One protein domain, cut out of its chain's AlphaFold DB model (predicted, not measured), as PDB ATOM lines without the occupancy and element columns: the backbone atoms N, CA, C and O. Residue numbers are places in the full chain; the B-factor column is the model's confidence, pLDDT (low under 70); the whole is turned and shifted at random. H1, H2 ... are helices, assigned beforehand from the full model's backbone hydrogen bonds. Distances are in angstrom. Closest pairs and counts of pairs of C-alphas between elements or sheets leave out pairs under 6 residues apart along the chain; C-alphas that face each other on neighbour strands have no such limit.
ATOM      1  N   VAL A   2     -27.116 -18.811  19.300       94.94
ATOM      2  CA  VAL A   2     -26.296 -19.573  20.265       94.94
ATOM      3  C   VAL A   2     -25.135 -20.289  19.569       94.94
ATOM      4  O   VAL A   2     -23.993 -20.155  20.001       94.94
ATOM      5  N   GLU A   3     -25.399 -21.009  18.478       95.81
ATOM      6  CA  GLU A   3     -24.368 -21.747  17.738       95.81
ATOM      7  C   GLU A   3     -23.269 -20.825  17.196       95.81
ATOM      8  O   GLU A   3     -22.092 -21.070  17.439       95.81
ATOM      9  N   GLN A   4     -23.643 -19.705  16.566       95.31
ATOM     10  CA  GLN A   4     -22.680 -18.710  16.072       95.31
ATOM     11  C   GLN A   4     -21.725 -18.230  17.173       95.31
ATOM     12  O   GLN A   4     -20.516 -18.183  16.958       95.31
ATOM     13  N   GLY A   5     -22.243 -17.942  18.373       94.94
ATOM     14  CA  GLY A   5     -21.408 -17.558  19.512       94.94
ATOM     15  C   GLY A   5     -20.444 -18.666  19.948       94.94
ATOM     16  O   GLY A   5     -19.273 -18.392  20.209       94.94
ATOM     17  N   LYS A   6     -20.903 -19.926  19.982       96.06
ATOM     18  CA  LYS A   6     -20.054 -21.088  20.307       96.06
ATOM     19  C   LYS A   6     -18.920 -21.256  19.296       96.06
ATOM     20  O   LYS A   6     -17.779 -21.455  19.709       96.06
ATOM     21  N   LEU A   7     -19.224 -21.140  18.003       97.00
ATOM     22  CA  LEU A   7     -18.235 -21.265  16.932       97.00
ATOM     23  C   LEU A   7     -17.135 -20.210  17.066       97.00
ATOM     24  O   LEU A   7     -15.959 -20.560  17.021       97.00
ATOM     25  N   SER A   8     -17.486 -18.949  17.334       96.44
ATOM     26  CA  SER A   8     -16.486 -17.892  17.529       96.44
ATOM     27  C   SER A   8     -15.560 -18.158  18.721       96.44
ATOM     28  O   SER A   8     -14.349 -17.957  18.615       96.44
ATOM     29  N   VAL A   9     -16.096 -18.654  19.844       96.25
ATOM     30  CA  VAL A   9     -15.274 -19.032  21.009       96.25
ATOM     31  C   VAL A   9     -14.336 -20.187  20.657       96.25
ATOM     32  O   VAL A   9     -13.146 -20.125  20.962       96.25
ATOM     33  N   GLN A  10     -14.842 -21.221  19.982       97.31
ATOM     34  CA  GLN A  10     -14.038 -22.371  19.563       97.31
ATOM     35  C   GLN A  10     -12.920 -21.969  18.597       97.31
ATOM     36  O   GLN A  10     -11.780 -22.371  18.806       97.31
ATOM     37  N   GLN A  11     -13.210 -21.133  17.597       98.00
ATOM     38  CA  GLN A  11     -12.207 -20.623  16.656       98.00
ATOM     39  C   GLN A  11     -11.082 -19.879  17.383       98.00
ATOM     40  O   GLN A  11      -9.908 -20.144  17.130       98.00
ATOM     41  N   ALA A  12     -11.424 -18.990  18.321       97.25
ATOM     42  CA  ALA A  12     -10.432 -18.258  19.103       97.25
ATOM     43  C   ALA A  12      -9.571 -19.197  19.966       97.25
ATOM     44  O   ALA A  12      -8.348 -19.056  19.997       97.25
ATOM     45  N   VAL A  13     -10.186 -20.183  20.628       97.62
ATOM     46  CA  VAL A  13      -9.466 -21.186  21.428       97.62
ATOM     47  C   VAL A  13      -8.517 -22.011  20.560       97.62
ATOM     48  O   VAL A  13      -7.350 -22.153  20.924       97.62
ATOM     49  N   SER A  14      -8.984 -22.525  19.419       98.31
ATOM     50  CA  SER A  14      -8.158 -23.316  18.503       98.31
ATOM     51  C   SER A  14      -6.983 -22.507  17.966       98.31
ATOM     52  O   SER A  14      -5.846 -22.973  18.030       98.31
ATOM     53  N   TYR A  15      -7.226 -21.266  17.531       98.19
ATOM     54  CA  TYR A  15      -6.178 -20.361  17.059       98.19
ATOM     55  C   TYR A  15      -5.091 -20.146  18.121       98.19
ATOM     56  O   TYR A  15      -3.908 -20.348  17.853       98.19
ATOM     57  N   LEU A  16      -5.485 -19.802  19.353       98.25
ATOM     58  CA  LEU A  16      -4.545 -19.540  20.450       98.25
ATOM     59  C   LEU A  16      -3.778 -20.789  20.903       98.25
ATOM     60  O   LEU A  16      -2.701 -20.670  21.486       98.25
ATOM     61  N   ARG A  17      -4.315 -21.984  20.642       98.19
ATOM     62  CA  ARG A  17      -3.682 -23.269  20.965       98.19
ATOM     63  C   ARG A  17      -2.903 -23.879  19.797       98.19
ATOM     64  O   ARG A  17      -2.385 -24.981  19.951       98.19
ATOM     65  N   GLY A  18      -2.818 -23.197  18.653       97.81
ATOM     66  CA  GLY A  18      -2.149 -23.717  17.457       97.81
ATOM     67  C   GLY A  18      -2.824 -24.966  16.880       97.81
ATOM     68  O   GLY A  18      -2.148 -25.822  16.318       97.81
ATOM     69  N   GLN A  19      -4.136 -25.096  17.071       98.56
ATOM     70  CA  GLN A  19      -4.943 -26.194  16.545       98.56
ATOM     71  C   GLN A  19      -5.572 -25.790  15.210       98.56
ATOM     72  O   GLN A  19      -5.882 -24.617  14.993       98.56
ATOM     73  N   ASP A  20      -5.813 -26.771  14.342       97.81
ATOM     74  CA  ASP A  20      -6.531 -26.542  13.090       97.81
ATOM     75  C   ASP A  20      -7.958 -26.036  13.360       97.81
ATOM     76  O   ASP A  20      -8.652 -26.501  14.270       97.81
ATOM     77  N   TYR A  21      -8.406 -25.073  12.555       97.31
ATOM     78  CA  TYR A  21      -9.760 -24.526  12.610       97.31
ATOM     79  C   TYR A  21     -10.186 -23.972  11.246       97.31
ATOM     80  O   TYR A  21      -9.352 -23.650  10.401       97.31
ATOM     81  N   GLN A  22     -11.498 -23.838  11.035       96.31
ATOM     82  CA  GLN A  22     -12.051 -23.220   9.831       96.31
ATOM     83  C   GLN A  22     -12.215 -21.705  10.050       96.31
ATOM     84  O   GLN A  22     -12.988 -21.320  10.930       96.31
ATOM     85  N   PRO A  23     -11.520 -20.836   9.293       91.94
ATOM     86  CA  PRO A  23     -11.565 -19.389   9.513       91.94
ATOM     87  C   PRO A  23     -12.858 -18.742   9.004       91.94
ATOM     88  O   PRO A  23     -13.343 -17.796   9.617       91.94
ATOM     89  N   ASP A  24     -13.426 -19.264   7.917       94.31
ATOM     90  CA  ASP A  24     -14.699 -18.816   7.355       94.31
ATOM     91  C   ASP A  24     -15.755 -19.896   7.594       94.31
ATOM     92  O   ASP A  24     -15.827 -20.900   6.878       94.31
ATOM     93  N   LEU A  25     -16.493 -19.738   8.691       93.19
ATOM     94  CA  LEU A  25     -17.503 -20.683   9.138       93.19
ATOM     95  C   LEU A  25     -18.755 -19.922   9.568       93.19
ATOM     96  O   LEU A  25     -18.693 -19.001  10.381       93.19
ATOM     97  N   ALA A  26     -19.899 -20.361   9.055       93.62
ATOM     98  CA  ALA A  26     -21.206 -19.860   9.437       93.62
ATOM     99  C   ALA A  26     -22.196 -21.031   9.531       93.62
ATOM    100  O   ALA A  26     -22.145 -21.935   8.692       93.62
ATOM    101  N   PRO A  27     -23.114 -21.020  10.512       93.06
ATOM    102  CA  PRO A  27     -24.219 -21.962  10.554       93.06
ATOM    103  C   PRO A  27     -25.114 -21.864   9.328       93.06
ATOM    104  O   PRO A  27     -25.266 -20.801   8.716       93.06
ATOM    105  N   ARG A  28     -25.774 -22.974   9.015       93.50
ATOM    106  CA  ARG A  28     -26.808 -23.009   7.988       93.50
ATOM    107  C   ARG A  28     -28.050 -22.253   8.466       93.50
ATOM    108  O   ARG A  28     -28.430 -22.317   9.629       93.50
ATOM    109  N   ILE A  29     -28.700 -21.537   7.550       93.50
ATOM    110  CA  ILE A  29     -29.990 -20.899   7.828       93.50
ATOM    111  C   ILE A  29     -31.086 -21.962   7.772       93.50
ATOM    112  O   ILE A  29     -31.271 -22.603   6.736       93.50
ATOM    113  N   GLU A  30     -31.831 -22.096   8.864       93.19
ATOM    114  CA  GLU A  30     -32.939 -23.041   8.997       93.19
ATOM    115  C   GLU A  30     -34.303 -22.339   8.931       93.19
ATOM    116  O   GLU A  30     -34.473 -21.206   9.394       93.19
ATOM    117  N   VAL A  31     -35.289 -23.013   8.335       93.12
ATOM    118  CA  VAL A  31     -36.650 -22.482   8.161       93.12
ATOM    119  C   VAL A  31     -37.546 -22.974   9.291       93.12
ATOM    120  O   VAL A  31     -37.738 -24.174   9.467       93.12
ATOM    121  N   LEU A  32     -38.166 -22.036  10.009       92.75
ATOM    122  CA  LEU A  32     -39.111 -22.337  11.081       92.75
ATOM    123  C   LEU A  32     -40.546 -22.023  10.652       92.75
ATOM    124  O   LEU A  32     -40.821 -20.997  10.028       92.75
ATOM    125  N   SER A  33     -41.478 -22.900  11.021       92.38
ATOM    126  CA  SER A  33     -42.918 -22.678  10.861       92.38
ATOM    127  C   SER A  33     -43.668 -23.212  12.084       92.38
ATOM    128  O   SER A  33     -43.128 -24.055  12.800       92.38
ATOM    129  N   PRO A  34     -44.937 -22.827  12.311       92.31
ATOM    130  CA  PRO A  34     -45.724 -23.386  13.414       92.31
ATOM    131  C   PRO A  34     -45.857 -24.918  13.386       92.31
ATOM    132  O   PRO A  34     -46.144 -25.523  14.411       92.31
ATOM    133  N   LYS A  35     -45.673 -25.548  12.215       90.25
ATOM    134  CA  LYS A  35     -45.726 -27.008  12.035       90.25
ATOM    135  C   LYS A  35     -44.349 -27.675  12.089       90.25
ATOM    136  O   LYS A  35     -44.275 -28.897  12.130       90.25
ATOM    137  N   THR A  36     -43.278 -26.889  12.038       85.38
ATOM    138  CA  THR A  36     -41.890 -27.353  11.972       85.38
ATOM    139  C   THR A  36     -41.055 -26.493  12.911       85.38
ATOM    140  O   THR A  36     -40.394 -25.537  12.494       85.38
ATOM    141  N   LEU A  37     -41.159 -26.821  14.197       88.31
ATOM    142  CA  LEU A  37     -40.384 -26.221  15.272       88.31
ATOM    143  C   LEU A  37     -39.517 -27.317  15.900       88.31
ATOM    144  O   LEU A  37     -39.914 -27.947  16.876       88.31
ATOM    145  N   ASP A  38     -38.371 -27.592  15.281       91.88
ATOM    146  CA  ASP A  38     -37.402 -28.538  15.832       91.88
ATOM    147  C   ASP A  38     -36.738 -27.918  17.068       91.88
ATOM    148  O   ASP A  38     -36.149 -26.835  16.998       91.88
ATOM    149  N   GLU A  39     -36.854 -28.593  18.209       90.88
ATOM    150  CA  GLU A  39     -36.333 -28.104  19.485       90.88
ATOM    151  C   GLU A  39     -34.808 -27.933  19.470       90.88
ATOM    152  O   GLU A  39     -34.290 -27.024  20.122       90.88
ATOM    153  N   SER A  40     -34.087 -28.753  18.696       89.81
ATOM    154  CA  SER A  40     -32.629 -28.657  18.570       89.81
ATOM    155  C   SER A  40     -32.212 -27.368  17.859       89.81
ATOM    156  O   SER A  40     -31.428 -26.588  18.406       89.81
ATOM    157  N   ILE A  41     -32.846 -27.067  16.720       91.00
ATOM    158  CA  ILE A  41     -32.639 -25.828  15.956       91.00
ATOM    159  C   ILE A  41     -32.983 -24.611  16.818       91.00
ATOM    160  O   ILE A  41     -32.286 -23.592  16.791       91.00
ATOM    161  N   VAL A  42     -34.047 -24.704  17.620       92.44
ATOM    162  CA  VAL A  42     -34.431 -23.635  18.547       92.44
ATOM    163  C   VAL A  42     -33.368 -23.427  19.623       92.44
ATOM    164  O   VAL A  42     -33.009 -22.278  19.868       92.44
ATOM    165  N   ALA A  43     -32.827 -24.481  20.232       92.25
ATOM    166  CA  ALA A  43     -31.790 -24.366  21.262       92.25
ATOM    167  C   ALA A  43     -30.450 -23.827  20.717       92.25
ATOM    168  O   ALA A  43     -29.713 -23.130  21.417       92.25
ATOM    169  N   GLU A  44     -30.132 -24.107  19.455       93.94
ATOM    170  CA  GLU A  44     -28.972 -23.553  18.736       93.94
ATOM    171  C   GLU A  44     -29.206 -22.101  18.277       93.94
ATOM    172  O   GLU A  44     -28.272 -21.318  18.034       93.94
ATOM    173  N   SER A  45     -30.469 -21.686  18.241       92.56
ATOM    174  CA  SER A  45     -30.883 -20.352  17.828       92.56
ATOM    175  C   SER A  45     -31.073 -19.391  19.002       92.56
ATOM    176  O   SER A  45     -30.490 -18.301  18.981       92.56
ATOM    177  N   LEU A  46     -31.851 -19.779  20.009       94.62
ATOM    178  CA  LEU A  46     -32.331 -18.952  21.115       94.62
ATOM    179  C   LEU A  46     -31.678 -19.360  22.437       94.62
ATOM    180  O   LEU A  46     -31.481 -20.538  22.720       94.62
TER     181      LEU A  46
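This is residues 2 to 46 of the 60 residues of the protein "Periplasmic protein torT" of Vibrio variabilis (UniProt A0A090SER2). The printed part is a long, narrow loop: the straight helix H1 makes one side of one half, a long stretch without a named element folds back past it and on beyond its start, and the short helix H2 returns to meet the first residues of H1. H1 and H2 follow each other roughly end to end, H2 set slantwise, and residues 17 to 38 form the other side and both turns. There are 45 residues printed, with two named helices in the order H1, H2 and no named strand; the class is all helix, though the helices hold 22 of the 45 residues, under half. The whole is only just loose, close to extended, with a radius of gyration of the C-alphas of 13.7 A, and a rod in outline, spanning 44 by 16 by 11 A.

H1 is residues 2 to 16, from C-alpha 2 at (-26.296, -19.573, 20.265) to C-alpha 16 at (-4.545, -19.540, 20.450), a length of 21.8 A. Residues 17 to 38 follow, with C-alpha 35 at (-45.726, -27.008, 12.035). H2 is residues 39 to 45, 9.6 A long, ending at C-alpha 45 at (-30.883, -20.352, 17.828).

H1 touches H2 with residues 2 to 3 alone; the closest C-alphas are those of Val 2 and Glu 44, 5.0 A apart. Their lines stand at a steep tilt of 58 degrees, and they run the same way. Their centres are 17.9 A apart. In H1 and H2 every O i to N i+4 pair is within hydrogen-bond range.

The two C-alphas farthest apart are those of Gly 18 and Lys 35, at 44.0 A, while those of Val 2 and Leu 46, the first and last printed, are 6.1 A apart. The link from H1 to H2 is long, with 22 residues. The printed part has no cut. The mean pLDDT of the printed part is 94.4, and no printed residue is under 70.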